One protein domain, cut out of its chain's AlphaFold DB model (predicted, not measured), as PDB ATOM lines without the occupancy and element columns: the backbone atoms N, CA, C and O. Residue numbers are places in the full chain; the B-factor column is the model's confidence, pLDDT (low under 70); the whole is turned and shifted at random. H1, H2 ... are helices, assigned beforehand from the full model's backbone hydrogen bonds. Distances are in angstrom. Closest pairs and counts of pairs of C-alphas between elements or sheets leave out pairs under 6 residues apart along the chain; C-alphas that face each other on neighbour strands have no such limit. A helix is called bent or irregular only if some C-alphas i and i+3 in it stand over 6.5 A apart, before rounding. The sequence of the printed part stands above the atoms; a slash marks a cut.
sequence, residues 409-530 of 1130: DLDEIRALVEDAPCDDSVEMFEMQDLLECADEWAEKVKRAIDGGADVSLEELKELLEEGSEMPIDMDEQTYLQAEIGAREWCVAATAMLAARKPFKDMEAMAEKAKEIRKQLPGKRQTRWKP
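Overview. This is residues 409 to 530 of the 1130 residues of an uncharacterized protein of Pythium insidiosum (UniProt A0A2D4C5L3). A long, slim rod of helices that run roughly along its length: the helical hairpin H1 and H2 makes one end, the helical hairpin H4 and H5 makes the other, and the two overlap in the middle, where the late part of H2 and the early part of H4 pack together with the shorter H3. H2, H3 and H4 form an up-and-down bundle there, and the small H6 folds back after H5. The printed part has 122 residues with six named helices, H1 to H6 in order, and no named strand; its class is all helix. It is loose, with a radius of gyration of the C-alphas of 18.8 A, and spans 65 by 23 by 22 A.

Along the chain. H1 is residues 410 to 418, beginning at C-alpha 410 at (-10.757, 5.793, -10.266). H2, residues 426 to 454, is the longest, 40.6 A from first to last C-alpha; it has a kink of 31 degrees near residue 448 and is irregular, with C-alphas 450 and 453 8.9 A apart. H3 is residues 457 to 469, 18.8 A long. H4, residues 475 to 498, measures 34.7 A and ends at C-alpha 498 at (-52.076, -4.027, -18.764). H5, residues 503 to 519, measures 25.7 A. H6 is residues 522 to 527, ending at C-alpha 527 at (-37.635, 10.116, -4.972).

Arrangement. H1 and H2, a hairpin, touch, H2 with residues 428 to 435 alone; the closest C-alphas, of Val 417 and Met 428, are 6.9 A apart, and the two run opposite ways at a tilt of 37 degrees, only just steep. H2 and H4 are the hubs, touching three helices each. H2 and H3, a hairpin, touch at Val 445 and Leu 463, closest C-alphas 6.9 A apart, at a shallow tilt of 16 degrees, opposite ways; H2 does so with residues 441 to 448 alone. H2 touches H4 with residues 442 to 449 alone, the same way at a shallow tilt of 26 degrees; the closest C-alphas, of Ala 442 and Glu 476, are 6.1 A apart. H3 and H4, a hairpin, touch at a shallow tilt of 31 degrees, opposite ways, with the C-alphas of Gly 467 and Gln 477 closest at 6.3 A; H4 does so with residues 477 to 487 alone. H4 and H5, also a hairpin, touch at a shallow tilt of 19 degrees, opposite ways; the closest C-alphas, of Ala 482 and Gln 519, are 5.8 A apart. H5, with residues 517 to 519 alone, and H6 touch only at the corner, and only just, with 3 pairs of C-alphas within 8 A; the closest are Arg 517 and Gln 525, 5.5 A apart. Among the pairs that stay apart are H1 and H5, and H4 and H6. Each O i to N i+4 pair is within hydrogen-bond range in H1, H3 and H4; in H2 it is 22 of 25, in H5 12 of 13, in H6 1 of 2.

Size, cuts and confidence. The C-alphas farthest apart, of Asp 424 and Pro 502, are 65.8 A apart. Residues 421 to 426 and 498 to 504 stand free. The printed part has no cut and no long link. The mean pLDDT of the printed part is 83.7; residues 424 and 453 are under 70.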
ATOM      1  N   ASP A 409      -9.815   1.057  -9.724       79.56
ATOM      2  CA  ASP A 409     -10.679   2.095  -9.171       79.56
ATOM      3  C   ASP A 409     -10.172   3.498  -9.554       79.56
ATOM      4  O   ASP A 409      -8.959   3.736  -9.620       79.56
ATOM      5  N   LEU A 410     -11.090   4.432  -9.828       81.38
ATOM      6  CA  LEU A 410     -10.757   5.793 -10.266       81.38
ATOM      7  C   LEU A 410      -9.914   6.526  -9.210       81.38
ATOM      8  O   LEU A 410      -8.941   7.203  -9.555       81.38
ATOM      9  N   ASP A 411     -10.240   6.340  -7.930       80.06
ATOM     10  CA  ASP A 411      -9.516   6.952  -6.814       80.06
ATOM     11  C   ASP A 411      -8.095   6.385  -6.671       80.06
ATOM     12  O   ASP A 411      -7.148   7.132  -6.408       80.06
ATOM     13  N   GLU A 412      -7.902   5.087  -6.931       82.50
ATOM     14  CA  GLU A 412      -6.570   4.470  -6.952       82.50
ATOM     15  C   GLU A 412      -5.688   5.053  -8.071       82.50
ATOM     16  O   GLU A 412      -4.484   5.248  -7.876       82.50
ATOM     17  N   ILE A 413      -6.268   5.348  -9.240       82.44
ATOM     18  CA  ILE A 413      -5.554   5.969 -10.365       82.44
ATOM     19  C   ILE A 413      -5.229   7.433 -10.053       82.44
ATOM     20  O   ILE A 413      -4.100   7.854 -10.300       82.44
ATOM     21  N   ARG A 414      -6.163   8.196  -9.467       83.19
ATOM     22  CA  ARG A 414      -5.927   9.590  -9.042       83.19
ATOM     23  C   ARG A 414      -4.799   9.688  -8.020       83.19
ATOM     24  O   ARG A 414      -3.859  10.446  -8.241       83.19
ATOM     25  N   ALA A 415      -4.826   8.849  -6.984       83.56
ATOM     26  CA  ALA A 415      -3.747   8.773  -6.002       83.56
ATOM     27  C   ALA A 415      -2.399   8.428  -6.661       83.56
ATOM     28  O   ALA A 415      -1.366   9.004  -6.326       83.56
ATOM     29  N   LEU A 416      -2.398   7.530  -7.655       84.44
ATOM     30  CA  LEU A 416      -1.184   7.170  -8.384       84.44
ATOM     31  C   LEU A 416      -0.634   8.330  -9.236       84.44
ATOM     32  O   LEU A 416       0.586   8.427  -9.368       84.44
ATOM     33  N   VAL A 417      -1.481   9.202  -9.799       84.50
ATOM     34  CA  VAL A 417      -1.041  10.422 -10.510       84.50
ATOM     35  C   VAL A 417      -0.538  11.491  -9.538       84.50
ATOM     36  O   VAL A 417       0.472  12.130  -9.821       84.50
ATOM     37  N   GLU A 418      -1.199  11.680  -8.396       84.00
ATOM     38  CA  GLU A 418      -0.776  12.648  -7.373       84.00
ATOM     39  C   GLU A 418       0.590  12.286  -6.768       84.00
ATOM     40  O   GLU A 418       1.457  13.150  -6.642       84.00
ATOM     41  N   ASP A 419       0.829  10.999  -6.503       82.62
ATOM     42  CA  ASP A 419       2.092  10.478  -5.964       82.62
ATOM     43  C   ASP A 419       3.213  10.351  -7.023       82.62
ATOM     44  O   ASP A 419       4.231   9.689  -6.783       82.62
ATOM     45  N   ALA A 420       3.044  10.929  -8.220       82.25
ATOM     46  CA  ALA A 420       3.994  10.786  -9.317       82.25
ATOM     47  C   ALA A 420       5.354  11.441  -8.995       82.25
ATOM     48  O   ALA A 420       5.464  12.668  -8.921       82.25
ATOM     49  N   PRO A 421       6.447  10.658  -8.904       79.69
ATOM     50  CA  PRO A 421       7.783  11.185  -8.633       79.69
ATOM     51  C   PRO A 421       8.458  11.780  -9.886       79.69
ATOM     52  O   PRO A 421       9.633  12.145  -9.830       79.69
ATOM     53  N   CYS A 422       7.770  11.832 -11.034       77.75
ATOM     54  CA  CYS A 422       8.281  12.342 -12.309       77.75
ATOM     55  C   CYS A 422       7.176  13.026 -13.135       77.75
ATOM     56  O   CYS A 422       6.112  12.441 -13.321       77.75
ATOM     57  N   ASP A 423       7.454  14.222 -13.670       70.19
ATOM     58  CA  ASP A 423       6.509  14.990 -14.504       70.19
ATOM     59  C   ASP A 423       6.494  14.546 -15.976       70.19
ATOM     60  O   ASP A 423       5.437  14.322 -16.554       70.19
ATOM     61  N   ASP A 424       7.667  14.360 -16.587       69.06
ATOM     62  CA  ASP A 424       7.797  14.247 -18.050       69.06
ATOM     63  C   ASP A 424       7.782  12.797 -18.563       69.06
ATOM     64  O   ASP A 424       8.610  12.406 -19.394       69.06
ATOM     65  N   SER A 425       6.889  11.948 -18.048       76.75
ATOM     66  CA  SER A 425       6.730  10.591 -18.594       76.75
ATOM     67  C   SER A 425       5.493  10.483 -19.479       76.75
ATOM     68  O   SER A 425       4.433  11.010 -19.149       76.75
ATOM     69  N   VAL A 426       5.632   9.771 -20.604       81.56
ATOM     70  CA  VAL A 426       4.516   9.480 -21.522       81.56
ATOM     71  C   VAL A 426       3.397   8.768 -20.770       81.56
ATOM     72  O   VAL A 426       2.229   9.057 -20.975       81.56
ATOM     73  N   GLU A 427       3.766   7.888 -19.844       82.00
ATOM     74  CA  GLU A 427       2.834   7.163 -18.995       82.00
ATOM     75  C   GLU A 427       2.034   8.071 -18.038       82.00
ATOM     76  O   GLU A 427       0.872   7.782 -17.763       82.00
ATOM     77  N   MET A 428       2.619   9.173 -17.549       81.88
ATOM     78  CA  MET A 428       1.911  10.165 -16.723       81.88
ATOM     79  C   MET A 428       0.861  10.907 -17.557       81.88
ATOM     80  O   MET A 428      -0.293  11.001 -17.149       81.88
ATOM     81  N   PHE A 429       1.237  11.335 -18.766       83.62
ATOM     82  CA  PHE A 429       0.312  11.962 -19.712       83.62
ATOM     83  C   PHE A 429      -0.834  11.012 -20.097       83.62
ATOM     84  O   PHE A 429      -1.996  11.385 -20.027       83.62
ATOM     85  N   GLU A 430      -0.528   9.747 -20.402       83.56
ATOM     86  CA  GLU A 430      -1.544   8.730 -20.704       83.56
ATOM     87  C   GLU A 430      -2.506   8.473 -19.528       83.56
ATOM     88  O   GLU A 430      -3.681   8.196 -19.760       83.56
ATOM     89  N   MET A 431      -2.043   8.560 -18.273       82.12
ATOM     90  CA  MET A 431      -2.917   8.476 -17.095       82.12
ATOM     91  C   MET A 431      -3.776   9.728 -16.897       82.12
ATOM     92  O   MET A 431      -4.933   9.595 -16.506       82.12
ATOM     93  N   GLN A 432      -3.241  10.923 -17.153       85.12
ATOM     94  CA  GLN A 432      -4.016  12.166 -17.097       85.12
ATOM     95  C   GLN A 432      -5.102  12.193 -18.174       85.12
ATOM     96  O   GLN A 432      -6.256  12.445 -17.841       85.12
ATOM     97  N   ASP A 433      -4.770  11.821 -19.414       86.19
ATOM     98  CA  ASP A 433      -5.738  11.668 -20.506       86.19
ATOM     99  C   ASP A 433      -6.842  10.666 -20.134       86.19
ATOM    100  O   ASP A 433      -8.018  10.875 -20.431       86.19
ATOM    101  N   LEU A 434      -6.474   9.555 -19.483       85.81
ATOM    102  CA  LEU A 434      -7.421   8.539 -19.025       85.81
ATOM    103  C   LEU A 434      -8.383   9.097 -17.963       85.81
ATOM    104  O   LEU A 434      -9.579   8.822 -18.034       85.81
ATOM    105  N   LEU A 435      -7.868   9.865 -16.997       85.44
ATOM    106  CA  LEU A 435      -8.677  10.524 -15.969       85.44
ATOM    107  C   LEU A 435      -9.598  11.586 -16.573       85.44
ATOM    108  O   LEU A 435     -10.769  11.629 -16.217       85.44
ATOM    109  N   GLU A 436      -9.110  12.384 -17.522       87.69
ATOM    110  CA  GLU A 436      -9.920  13.387 -18.218       87.69
ATOM    111  C   GLU A 436     -11.049  12.725 -19.017       87.69
ATOM    112  O   GLU A 436     -12.208  13.109 -18.874       87.69
ATOM    113  N   CYS A 437     -10.753  11.655 -19.765       86.69
ATOM    114  CA  CYS A 437     -11.778  10.868 -20.459       86.69
ATOM    115  C   CYS A 437     -12.820  10.297 -19.482       86.69
ATOM    116  O   CYS A 437     -14.015  10.288 -19.785       86.69
ATOM    117  N   ALA A 438     -12.376   9.816 -18.317       87.19
ATOM    118  CA  ALA A 438     -13.265   9.267 -17.300       87.19
ATOM    119  C   ALA A 438     -14.162  10.339 -16.671       87.19
ATOM    120  O   ALA A 438     -15.363  10.118 -16.523       87.19
ATOM    121  N   ASP A 439     -13.612  11.514 -16.370       85.88
ATOM    122  CA  ASP A 439     -14.355  12.649 -15.827       85.88
ATOM    123  C   ASP A 439     -15.365  13.197 -16.848       85.88
ATOM    124  O   ASP A 439     -16.523  13.459 -16.510       85.88
ATOM    125  N   GLU A 440     -14.973  13.309 -18.120       88.81
ATOM    126  CA  GLU A 440     -15.881  13.692 -19.201       88.81
ATOM    127  C   GLU A 440     -17.044  12.708 -19.337       88.81
ATOM    128  O   GLU A 440     -18.201  13.129 -19.456       88.81
ATOM    129  N   TRP A 441     -16.758  11.403 -19.304       91.62
ATOM    130  CA  TRP A 441     -17.787  10.371 -19.348       91.62
ATOM    131  C   TRP A 441     -18.684  10.412 -18.105       91.62
ATOM    132  O   TRP A 441     -19.907  10.407 -18.253       91.62
ATOM    133  N   ALA A 442     -18.125  10.574 -16.899       87.50
ATOM    134  CA  ALA A 442     -18.893  10.755 -15.663       87.50
ATOM    135  C   ALA A 442     -19.897  11.908 -15.796       87.50
ATOM    136  O   ALA A 442     -21.072  11.783 -15.444       87.50
ATOM    137  N   GLU A 443     -19.451  13.038 -16.346       87.38
ATOM    138  CA  GLU A 443     -20.289  14.211 -16.574       87.38
ATOM    139  C   GLU A 443     -21.339  13.984 -17.670       87.38
ATOM    140  O   GLU A 443     -22.463  14.482 -17.542       87.38
ATOM    141  N   LYS A 444     -21.032  13.215 -18.728       88.19
ATOM    142  CA  LYS A 444     -22.043  12.772 -19.709       88.19
ATOM    143  C   LYS A 444     -23.119  11.923 -19.029       88.19
ATOM    144  O   LYS A 444     -24.302  12.187 -19.233       88.19
ATOM    145  N   VAL A 445     -22.727  10.963 -18.187       87.69
ATOM    146  CA  VAL A 445     -23.651  10.088 -17.451       87.69
ATOM    147  C   VAL A 445     -24.511  10.887 -16.478       87.69
ATOM    148  O   VAL A 445     -25.731  10.735 -16.480       87.69
ATOM    149  N   LYS A 446     -23.921  11.799 -15.697       86.31
ATOM    150  CA  LYS A 446     -24.676  12.685 -14.797       86.31
ATOM    151  C   LYS A 446     -25.685  13.532 -15.561       86.31
ATOM    152  O   LYS A 446     -26.856  13.547 -15.189       86.31
ATOM    153  N   ARG A 447     -25.273  14.169 -16.665       86.25
ATOM    154  CA  ARG A 447     -26.181  14.936 -17.533       86.25
ATOM    155  C   ARG A 447     -27.305  14.074 -18.101       86.25
ATOM    156  O   ARG A 447     -28.445  14.527 -18.128       86.25
ATOM    157  N   ALA A 448     -27.011  12.843 -18.512       86.31
ATOM    158  CA  ALA A 448     -28.009  11.921 -19.046       86.31
ATOM    159  C   ALA A 448     -29.019  11.464 -17.974       86.31
ATOM    160  O   ALA A 448     -30.230  11.463 -18.205       86.31
ATOM    161  N   ILE A 449     -28.544  11.144 -16.768       84.44
ATOM    162  CA  ILE A 449     -29.393  10.783 -15.624       84.44
ATOM    163  C   ILE A 449     -30.249  11.986 -15.183       84.44
ATOM    164  O   ILE A 449     -31.441  11.836 -14.876       84.44
ATOM    165  N   ASP A 450     -29.682  13.196 -15.173       81.81
ATOM    166  CA  ASP A 450     -30.381  14.430 -14.803       81.81
ATOM    167  C   ASP A 450     -31.365  14.933 -15.858       81.81
ATOM    168  O   ASP A 450     -32.412  15.460 -15.483       81.81
ATOM    169  N   GLY A 451     -31.109  14.667 -17.140       80.12
ATOM    170  CA  GLY A 451     -32.059  14.897 -18.232       80.12
ATOM    171  C   GLY A 451     -33.359  14.093 -18.095       80.12
ATOM    172  O   GLY A 451     -34.379  14.456 -18.675       80.12
ATOM    173  N   GLY A 452     -33.375  13.032 -17.277       77.69
ATOM    174  CA  GLY A 452     -34.599  12.305 -16.947       77.69
ATOM    175  C   GLY A 452     -35.280  11.727 -18.193       77.69
ATOM    176  O   GLY A 452     -34.648  11.010 -18.964       77.69
ATOM    177  N   ALA A 453     -36.571  12.006 -18.376       68.56
ATOM    178  CA  ALA A 453     -37.381  11.421 -19.450       68.56
ATOM    179  C   ALA A 453     -37.015  11.906 -20.867       68.56
ATOM    180  O   ALA A 453     -37.442  11.275 -21.831       68.56
ATOM    181  N   ASP A 454     -36.237  12.986 -20.993       74.25
ATOM    182  CA  ASP A 454     -35.856  13.561 -22.291       74.25
ATOM    183  C   ASP A 454     -34.723  12.779 -22.983       74.25
ATOM    184  O   ASP A 454     -34.474  12.974 -24.169       74.25
ATOM    185  N   VAL A 455     -34.058  11.872 -22.257       83.69
ATOM    186  CA  VAL A 455     -32.986  10.998 -22.763       83.69
ATOM    187  C   VAL A 455     -33.566   9.626 -23.083       83.69
ATOM    188  O   VAL A 455     -34.287   9.059 -22.256       83.69
ATOM    189  N   SER A 456     -33.266   9.069 -24.255       85.81
ATOM    190  CA  SER A 456     -33.797   7.758 -24.655       85.81
ATOM    191  C   SER A 456     -33.123   6.597 -23.907       85.81
ATOM    192  O   SER A 456     -32.052   6.735 -23.318       85.81
ATOM    193  N   LEU A 457     -33.768   5.426 -23.884       86.12
ATOM    194  CA  LEU A 457     -33.198   4.235 -23.243       86.12
ATOM    195  C   LEU A 457     -32.001   3.690 -24.036       86.12
ATOM    196  O   LEU A 457     -31.076   3.128 -23.455       86.12
ATOM    197  N   GLU A 458     -32.027   3.874 -25.353       86.12
ATOM    198  CA  GLU A 458     -30.951   3.551 -26.282       86.12
ATOM    199  C   GLU A 458     -29.711   4.415 -26.013       86.12
ATOM    200  O   GLU A 458     -28.632   3.861 -25.830       86.12
ATOM    201  N   GLU A 459     -29.870   5.732 -25.850       87.44
ATOM    202  CA  GLU A 459     -28.767   6.644 -25.494       87.44
ATOM    203  C   GLU A 459     -28.102   6.267 -24.157       87.44
ATOM    204  O   GLU A 459     -26.880   6.309 -24.029       87.44
ATOM    205  N   LEU A 460     -28.880   5.846 -23.149       87.25
ATOM    206  CA  LEU A 460     -28.310   5.372 -21.878       87.25
ATOM    207  C   LEU A 460     -27.533   4.056 -22.041       87.25
ATOM    208  O   LEU A 460     -26.529   3.855 -21.358       87.25
ATOM    209  N   LYS A 461     -27.979   3.161 -22.929       87.94
ATOM    210  CA  LYS A 461     -27.276   1.903 -23.228       87.94
ATOM    211  C   LYS A 461     -25.971   2.149 -23.979       87.94
ATOM    212  O   LYS A 461     -24.981   1.511 -23.641       87.94
ATOM    213  N   GLU A 462     -25.956   3.092 -24.916       90.75
ATOM    214  CA  GLU A 462     -24.734   3.522 -25.606       90.75
ATOM    215  C   GLU A 462     -23.709   4.098 -24.614       90.75
ATOM    216  O   GLU A 462     -22.545   3.705 -24.630       90.75
ATOM    217  N   LEU A 463     -24.143   4.946 -23.670       88.69
ATOM    218  CA  LEU A 463     -23.265   5.459 -22.609       88.69
ATOM    219  C   LEU A 463     -22.735   4.348 -21.689       88.69
ATOM    220  O   LEU A 463     -21.605   4.436 -21.206       88.69
ATOM    221  N   LEU A 464     -23.530   3.304 -21.438       89.31
ATOM    222  CA  LEU A 464     -23.103   2.161 -20.633       89.31
ATOM    223  C   LEU A 464     -22.064   1.309 -21.370       89.31
ATOM    224  O   LEU A 464     -21.146   0.791 -20.733       89.31
ATOM    225  N   GLU A 465     -22.203   1.175 -22.687       87.38
ATOM    226  CA  GLU A 465     -21.220   0.520 -23.546       87.38
ATOM    227  C   GLU A 465     -19.900   1.308 -23.551       87.38
ATOM    228  O   GLU A 465     -18.864   0.714 -23.250       87.38
ATOM    229  N   GLU A 466     -19.941   2.641 -23.713       87.25
ATOM    230  CA  GLU A 466     -18.766   3.531 -23.611       87.25
ATOM    231  C   GLU A 466     -18.044   3.355 -22.257       87.25
ATOM    232  O   GLU A 466     -16.831   3.147 -22.213       87.25
ATOM    233  N   GLY A 467     -18.788   3.317 -21.144       85.25
ATOM    234  CA  GLY A 467     -18.215   3.053 -19.815       85.25
ATOM    235  C   GLY A 467     -17.691   1.625 -19.632       85.25
ATOM    236  O   GLY A 467     -16.752   1.381 -18.873       85.25
ATOM    237  N   SER A 468     -18.260   0.646 -20.340       82.88
ATOM    238  CA  SER A 468     -17.788  -0.739 -20.286       82.88
ATOM    239  C   SER A 468     -16.439  -0.917 -20.986       82.88
ATOM    240  O   SER A 468     -15.617  -1.699 -20.501       82.88
ATOM    241  N   GLU A 469     -16.182  -0.143 -22.043       82.75
ATOM    242  CA  GLU A 469     -14.910  -0.116 -22.769       82.75
ATOM    243  C   GLU A 469     -13.800   0.610 -21.998       82.75
ATOM    244  O   GLU A 469     -12.613   0.335 -22.208       82.75
ATOM    245  N   MET A 470     -14.159   1.502 -21.069       81.38
ATOM    246  CA  MET A 470     -13.187   2.161 -20.207       81.38
ATOM    247  C   MET A 470     -12.514   1.165 -19.247       81.38
ATOM    248  O   MET A 470     -13.188   0.352 -18.605       81.38
ATOM    249  N   PRO A 471     -11.179   1.229 -19.084       76.88
ATOM    250  CA  PRO A 471     -10.425   0.307 -18.231       76.88
ATOM    251  C   PRO A 471     -10.493   0.649 -16.729       76.88
ATOM    252  O   PRO A 471      -9.724   0.094 -15.944       76.88
ATOM    253  N   ILE A 472     -11.378   1.567 -16.342       80.31
ATOM    254  CA  ILE A 472     -11.544   2.076 -14.979       80.31
ATOM    255  C   ILE A 472     -12.920   1.638 -14.476       80.31
ATOM    256  O   ILE A 472     -13.894   1.702 -15.228       80.31
ATOM    257  N   ASP A 473     -12.989   1.190 -13.225       80.00
ATOM    258  CA  ASP A 473     -14.261   0.972 -12.539       80.00
ATOM    259  C   ASP A 473     -14.786   2.312 -12.021       80.00
ATOM    260  O   ASP A 473     -14.078   3.044 -11.333       80.00
ATOM    261  N   MET A 474     -16.029   2.638 -12.371       82.25
ATOM    262  CA  MET A 474     -16.672   3.884 -11.967       82.25
ATOM    263  C   MET A 474     -18.055   3.634 -11.390       82.25
ATOM    264  O   MET A 474     -18.871   2.911 -11.969       82.25
ATOM    265  N   ASP A 475     -18.353   4.320 -10.292       84.12
ATOM    266  CA  ASP A 475     -19.664   4.283  -9.652       84.12
ATOM    267  C   ASP A 475     -20.774   4.745 -10.605       84.12
ATOM    268  O   ASP A 475     -21.855   4.150 -10.632       84.12
ATOM    269  N   GLU A 476     -20.499   5.731 -11.468       86.75
ATOM    270  CA  GLU A 476     -21.427   6.204 -12.496       86.75
ATOM    271  C   GLU A 476     -21.904   5.082 -13.430       86.75
ATOM    272  O   GLU A 476     -23.048   5.121 -13.884       86.75
ATOM    273  N   GLN A 477     -21.092   4.042 -13.661       86.44
ATOM    274  CA  GLN A 477     -21.498   2.882 -14.458       86.44
ATOM    275  C   GLN A 477     -22.604   2.084 -13.763       86.44
ATOM    276  O   GLN A 477     -23.586   1.689 -14.396       86.44
ATOM    277  N   THR A 478     -22.486   1.896 -12.449       85.00
ATOM    278  CA  THR A 478     -23.519   1.228 -11.646       85.00
ATOM    279  C   THR A 478     -24.788   2.076 -11.555       85.00
ATOM    280  O   THR A 478     -25.898   1.550 -11.657       85.00
ATOM    281  N   TYR A 479     -24.641   3.401 -11.457       86.00
ATOM    282  CA  TYR A 479     -25.769   4.333 -11.434       86.00
ATOM    283  C   TYR A 479     -26.536   4.312 -12.754       86.00
ATOM    284  O   TYR A 479     -27.767   4.282 -12.756       86.00
ATOM    285  N   LEU A 480     -25.811   4.274 -13.870       86.69
ATOM    286  CA  LEU A 480     -26.385   4.174 -15.203       86.69
ATOM    287  C   LEU A 480     -27.108   2.835 -15.412       86.69
ATOM    288  O   LEU A 480     -28.228   2.823 -15.920       86.69
ATOM    289  N   GLN A 481     -26.532   1.717 -14.954       88.38
ATOM    290  CA  GLN A 481     -27.204   0.408 -14.968       88.38
ATOM    291  C   GLN A 481     -28.503   0.413 -14.155       88.38
ATOM    292  O   GLN A 481     -29.522  -0.099 -14.621       88.38
ATOM    293  N   ALA A 482     -28.493   1.019 -12.965       86.44
ATOM    294  CA  ALA A 482     -29.681   1.134 -12.126       86.44
ATOM    295  C   ALA A 482     -30.768   2.010 -12.779       86.44
ATOM    296  O   ALA A 482     -31.948   1.669 -12.710       86.44
ATOM    297  N   GLU A 483     -30.389   3.103 -13.452       86.19
ATOM    298  CA  GLU A 483     -31.318   3.977 -14.186       86.19
ATOM    299  C   GLU A 483     -31.932   3.265 -15.405       86.19
ATOM    300  O   GLU A 483     -33.147   3.336 -15.612       86.19
ATOM    301  N   ILE A 484     -31.136   2.516 -16.178       88.12
ATOM    302  CA  ILE A 484     -31.649   1.677 -17.275       88.12
ATOM    303  C   ILE A 484     -32.622   0.636 -16.716       88.12
ATOM    304  O   ILE A 484     -33.761   0.547 -17.177       88.12
ATOM    305  N   GLY A 485     -32.221  -0.089 -15.666       87.44
ATOM    306  CA  GLY A 485     -33.063  -1.086 -15.007       87.44
ATOM    307  C   GLY A 485     -34.374  -0.500 -14.475       87.44
ATOM    308  O   GLY A 485     -35.430  -1.114 -14.621       87.44
ATOM    309  N   ALA A 486     -34.346   0.717 -13.928       87.19
ATOM    310  CA  ALA A 486     -35.529   1.437 -13.463       87.19
ATOM    311  C   ALA A 486     -36.519   1.752 -14.595       87.19
ATOM    312  O   ALA A 486     -37.733   1.592 -14.423       87.19
ATOM    313  N   ARG A 487     -36.022   2.182 -15.760       86.50
ATOM    314  CA  ARG A 487     -36.860   2.490 -16.929       86.50
ATOM    315  C   ARG A 487     -37.426   1.234 -17.573       86.50
ATOM    316  O   ARG A 487     -38.630   1.176 -17.828       86.50
ATOM    317  N   GLU A 488     -36.598   0.207 -17.758       89.56
ATOM    318  CA  GLU A 488     -37.043  -1.096 -18.261       89.56
ATOM    319  C   GLU A 488     -38.091  -1.715 -17.332       89.56
ATOM    320  O   GLU A 488     -39.109  -2.231 -17.798       89.56
ATOM    321  N   TRP A 489     -37.902  -1.588 -16.014       92.56
ATOM    322  CA  TRP A 489     -38.887  -2.021 -15.032       92.56
ATOM    323  C   TRP A 489     -40.209  -1.268 -15.179       92.56
ATOM    324  O   TRP A 489     -41.249  -1.914 -15.176       92.56
ATOM    325  N   CYS A 490     -40.210   0.056 -15.377       87.31
ATOM    326  CA  CYS A 490     -41.453   0.813 -15.576       87.31
ATOM    327  C   CYS A 490     -42.226   0.336 -16.816       87.31
ATOM    328  O   CYS A 490     -43.448   0.174 -16.756       87.31
ATOM    329  N   VAL A 491     -41.525   0.067 -17.922       87.94
ATOM    330  CA  VAL A 491     -42.130  -0.461 -19.156       87.94
ATOM    331  C   VAL A 491     -42.690  -1.867 -18.921       87.94
ATOM    332  O   VAL A 491     -43.854  -2.130 -19.228       87.94
ATOM    333  N   ALA A 492     -41.902  -2.758 -18.314       87.38
ATOM    334  CA  ALA A 492     -42.313  -4.128 -18.017       87.38
ATOM    335  C   ALA A 492     -43.482  -4.191 -17.017       87.38
ATOM    336  O   ALA A 492     -44.421  -4.963 -17.211       87.38
ATOM    337  N   ALA A 493     -43.456  -3.358 -15.977       87.50
ATOM    338  CA  ALA A 493     -44.505  -3.213 -14.972       87.50
ATOM    339  C   ALA A 493     -45.815  -2.721 -15.598       87.50
ATOM    340  O   ALA A 493     -46.873  -3.289 -15.333       87.50
ATOM    341  N   THR A 494     -45.741  -1.724 -16.485       87.81
ATOM    342  CA  THR A 494     -46.907  -1.208 -17.220       87.81
ATOM    343  C   THR A 494     -47.497  -2.279 -18.131       87.81
ATOM    344  O   THR A 494     -48.707  -2.503 -18.120       87.81
ATOM    345  N   ALA A 495     -46.649  -3.003 -18.868       88.06
ATOM    346  CA  ALA A 495     -47.081  -4.115 -19.708       88.06
ATOM    347  C   ALA A 495     -47.711  -5.252 -18.885       88.06
ATOM    348  O   ALA A 495     -48.725  -5.814 -19.295       88.06
ATOM    349  N   MET A 496     -47.162  -5.576 -17.708       84.81
ATOM    350  CA  MET A 496     -47.719  -6.601 -16.820       84.81
ATOM    351  C   MET A 496     -49.056  -6.203 -16.196       84.81
ATOM    352  O   MET A 496     -49.952  -7.046 -16.111       84.81
ATOM    353  N   LEU A 497     -49.202  -4.937 -15.799       84.69
ATOM    354  CA  LEU A 497     -50.456  -4.397 -15.281       84.69
ATOM    355  C   LEU A 497     -51.533  -4.370 -16.379       84.69
ATOM    356  O   LEU A 497     -52.667  -4.773 -16.138       84.69
ATOM    357  N   ALA A 498     -51.172  -3.995 -17.612       84.50
ATOM    358  CA  ALA A 498     -52.076  -4.027 -18.764       84.50
ATOM    359  C   ALA A 498     -52.474  -5.458 -19.174       84.50
ATOM    360  O   ALA A 498     -53.634  -5.708 -19.504       84.50
ATOM    361  N   ALA A 499     -51.536  -6.407 -19.113       84.56
ATOM    362  CA  ALA A 499     -51.762  -7.816 -19.443       84.56
ATOM    363  C   ALA A 499     -52.530  -8.596 -18.359       84.56
ATOM    364  O   ALA A 499     -52.802  -9.779 -18.559       84.56
ATOM    365  N   ARG A 500     -52.861  -7.959 -17.225       82.69
ATOM    366  CA  ARG A 500     -53.553  -8.561 -16.077       82.69
ATOM    367  C   ARG A 500     -52.917  -9.874 -15.629       82.69
ATOM    368  O   ARG A 500     -53.565 -10.911 -15.570       82.69
ATOM    369  N   LYS A 501     -51.614  -9.849 -15.357       82.44
ATOM    370  CA  LYS A 501     -50.887 -11.040 -14.898       82.44
ATOM    371  C   LYS A 501     -51.394 -11.547 -13.533       82.44
ATOM    372  O   LYS A 501     -52.008 -10.778 -12.785       82.44
ATOM    373  N   PRO A 502     -51.163 -12.833 -13.201       82.75
ATOM    374  CA  PRO A 502     -51.645 -13.421 -11.956       82.75
ATOM    375  C   PRO A 502     -51.024 -12.754 -10.725       82.75
ATOM    376  O   PRO A 502     -49.909 -12.231 -10.760       82.75
ATOM    377  N   PHE A 503     -51.748 -12.832  -9.610       77.69
ATOM    378  CA  PHE A 503     -51.399 -12.200  -8.336       77.69
ATOM    379  C   PHE A 503     -49.939 -12.426  -7.881       77.69
ATOM    380  O   PHE A 503     -49.263 -11.462  -7.522       77.69
ATOM    381  N   LYS A 504     -49.414 -13.659  -7.974       80.31
ATOM    382  CA  LYS A 504     -48.024 -13.993  -7.582       80.31
ATOM    383  C   LYS A 504     -46.962 -13.270  -8.431       80.31
ATOM    384  O   LYS A 504     -45.944 -12.828  -7.901       80.31
ATOM    385  N   ASP A 505     -47.201 -13.107  -9.731       84.00
ATOM    386  CA  ASP A 505     -46.252 -12.442 -10.637       84.00
ATOM    387  C   ASP A 505     -46.180 -10.935 -10.356       84.00
ATOM    388  O   ASP A 505     -45.110 -10.326 -10.435       84.00
ATOM    389  N   MET A 506     -47.316 -10.332  -9.990       83.25
ATOM    390  CA  MET A 506     -47.401  -8.917  -9.621       83.25
ATOM    391  C   MET A 506     -46.664  -8.624  -8.303       83.25
ATOM    392  O   MET A 506     -46.011  -7.584  -8.193       83.25
ATOM    393  N   GLU A 507     -46.677  -9.550  -7.336       84.12
ATOM    394  CA  GLU A 507     -45.867  -9.448  -6.109       84.12
ATOM    395  C   GLU A 507     -44.363  -9.523  -6.404       84.12
ATOM    396  O   GLU A 507     -43.594  -8.693  -5.917       84.12
ATOM    397  N   ALA A 508     -43.937 -10.456  -7.262       86.00
ATOM    398  CA  ALA A 508     -42.539 -10.552  -7.680       86.00
ATOM    399  C   ALA A 508     -42.060  -9.280  -8.408       86.00
ATOM    400  O   ALA A 508     -40.912  -8.861  -8.248       86.00
ATOM    401  N   MET A 509     -42.937  -8.634  -9.187       86.69
ATOM    402  CA  MET A 509     -42.622  -7.370  -9.855       86.69
ATOM    403  C   MET A 509     -42.447  -6.210  -8.864       86.69
ATOM    404  O   MET A 509     -41.550  -5.384  -9.049       86.69
ATOM    405  N   ALA A 510     -43.241  -6.174  -7.789       85.88
ATOM    406  CA  ALA A 510     -43.093  -5.194  -6.711       85.88
ATOM    407  C   ALA A 510     -41.789  -5.389  -5.911       85.88
ATOM    408  O   ALA A 510     -41.138  -4.411  -5.545       85.88
ATOM    409  N   GLU A 511     -41.347  -6.632  -5.685       86.81
ATOM    410  CA  GLU A 511     -40.046  -6.899  -5.047       86.81
ATOM    411  C   GLU A 511     -38.863  -6.468  -5.929       86.81
ATOM    412  O   GLU A 511     -37.918  -5.855  -5.430       86.81
ATOM    413  N   LYS A 512     -38.938  -6.673  -7.252       84.81
ATOM    414  CA  LYS A 512     -37.922  -6.158  -8.191       84.81
ATOM    415  C   LYS A 512     -37.781  -4.634  -8.126       84.81
ATOM    416  O   LYS A 512     -36.664  -4.130  -8.203       84.81
ATOM    417  N   ALA A 513     -38.879  -3.904  -7.910       86.56
ATOM    418  CA  ALA A 513     -38.842  -2.454  -7.712       86.56
ATOM    419  C   ALA A 513     -38.031  -2.065  -6.464       86.56
ATOM    420  O   ALA A 513     -37.246  -1.117  -6.488       86.56
ATOM    421  N   LYS A 514     -38.177  -2.816  -5.364       85.31
ATOM    422  CA  LYS A 514     -37.401  -2.580  -4.136       85.31
ATOM    423  C   LYS A 514     -35.910  -2.830  -4.350       85.31
ATOM    424  O   LYS A 514     -35.106  -2.081  -3.802       85.31
ATOM    425  N   GLU A 515     -35.550  -3.844  -5.133       84.81
ATOM    426  CA  GLU A 515     -34.149  -4.162  -5.418       84.81
ATOM    427  C   GLU A 515     -33.482  -3.089  -6.289       84.81
ATOM    428  O   GLU A 515     -32.420  -2.590  -5.927       84.81
ATOM    429  N   ILE A 516     -34.157  -2.624  -7.347       86.25
ATOM    430  CA  ILE A 516     -33.680  -1.498  -8.172       86.25
ATOM    431  C   ILE A 516     -33.509  -0.234  -7.315       86.25
ATOM    432  O   ILE A 516     -32.503   0.467  -7.418       86.25
ATOM    433  N   ARG A 517     -34.439   0.036  -6.387       84.06
ATOM    434  CA  ARG A 517     -34.339   1.181  -5.471       84.06
ATOM    435  C   ARG A 517     -33.097   1.128  -4.575       84.06
ATOM    436  O   ARG A 517     -32.557   2.184  -4.251       84.06
ATOM    437  N   LYS A 518     -32.618  -0.052  -4.165       84.25
ATOM    438  CA  LYS A 518     -31.376  -0.163  -3.372       84.25
ATOM    439  C   LYS A 518     -30.138   0.266  -4.159       84.25
ATOM    440  O   LYS A 518     -29.208   0.778  -3.552       84.25
ATOM    441  N   GLN A 519     -30.154   0.061  -5.473       79.31
ATOM    442  CA  GLN A 519     -29.027   0.316  -6.372       79.31
ATOM    443  C   GLN A 519     -29.014   1.750  -6.930       79.31
ATOM    444  O   GLN A 519     -28.001   2.198  -7.457       79.31
ATOM    445  N   LEU A 520     -30.116   2.498  -6.797       80.44
ATOM    446  CA  LEU A 520     -30.184   3.902  -7.209       80.44
ATOM    447  C   LEU A 520     -29.434   4.826  -6.224       80.44
ATOM    448  O   LEU A 520     -29.633   4.714  -5.011       80.44
ATOM    449  N   PRO A 521     -28.649   5.805  -6.709       73.44
ATOM    450  CA  PRO A 521     -27.847   6.672  -5.848       73.44
ATOM    451  C   PRO A 521     -28.640   7.773  -5.118       73.44
ATOM    452  O   PRO A 521     -29.546   8.428  -5.653       73.44
ATOM    453  N   GLY A 522     -28.218   8.044  -3.876       73.75
ATOM    454  CA  GLY A 522     -28.468   9.281  -3.131       73.75
ATOM    455  C   GLY A 522     -29.933   9.730  -3.042       73.75
ATOM    456  O   GLY A 522     -30.820   9.004  -2.599       73.75
ATOM    457  N   LYS A 523     -30.205  10.979  -3.447       70.44
ATOM    458  CA  LYS A 523     -31.542  11.602  -3.352       70.44
ATOM    459  C   LYS A 523     -32.583  10.942  -4.268       70.44
ATOM    460  O   LYS A 523     -33.777  11.152  -4.058       70.44
ATOM    461  N   ARG A 524     -32.169  10.169  -5.281       72.06
ATOM    462  CA  ARG A 524     -33.097   9.473  -6.187       72.06
ATOM    463  C   ARG A 524     -33.628   8.175  -5.599       72.06
ATOM    464  O   ARG A 524     -34.781   7.861  -5.862       72.06
ATOM    465  N   GLN A 525     -32.890   7.513  -4.711       80.38
ATOM    466  CA  GLN A 525     -33.384   6.350  -3.965       80.38
ATOM    467  C   GLN A 525     -34.712   6.632  -3.237       80.38
ATOM    468  O   GLN A 525     -35.611   5.793  -3.205       80.38
ATOM    469  N   THR A 526     -34.867   7.833  -2.674       75.62
ATOM    470  CA  THR A 526     -36.093   8.238  -1.966       75.62
ATOM    471  C   THR A 526     -37.155   8.835  -2.888       75.62
ATOM    472  O   THR A 526     -38.349   8.706  -2.604       75.62
ATOM    473  N   ARG A 527     -36.740   9.474  -3.992       79.06
ATOM    474  CA  ARG A 527     -37.635  10.116  -4.972       79.06
ATOM    475  C   ARG A 527     -38.208   9.149  -6.006       79.06
ATOM    476  O   ARG A 527     -39.300   9.399  -6.507       79.06
ATOM    477  N   TRP A 528     -37.508   8.064  -6.331       82.94
ATOM    478  CA  TRP A 528     -37.948   7.092  -7.326       82.94
ATOM    479  C   TRP A 528     -39.047   6.188  -6.752       82.94
ATOM    480  O   TRP A 528     -38.809   5.162  -6.103       82.94
ATOM    481  N   LYS A 529     -40.283   6.643  -6.968       83.12
ATOM    482  CA  LYS A 529     -41.542   5.932  -6.722       83.12
ATOM    483  C   LYS A 529     -42.451   6.136  -7.932       83.12
ATOM    484  O   LYS A 529     -43.306   7.026  -7.905       83.12
ATOM    485  N   PRO A 530     -42.218   5.390  -9.022       85.19
ATOM    486  CA  PRO A 530     -43.027   5.490 -10.227       85.19
ATOM    487  C   PRO A 530     -44.513   5.318  -9.905       85.19
ATOM    488  O   PRO A 530     -44.879   4.499  -9.060       85.19
TER     489      PRO A 530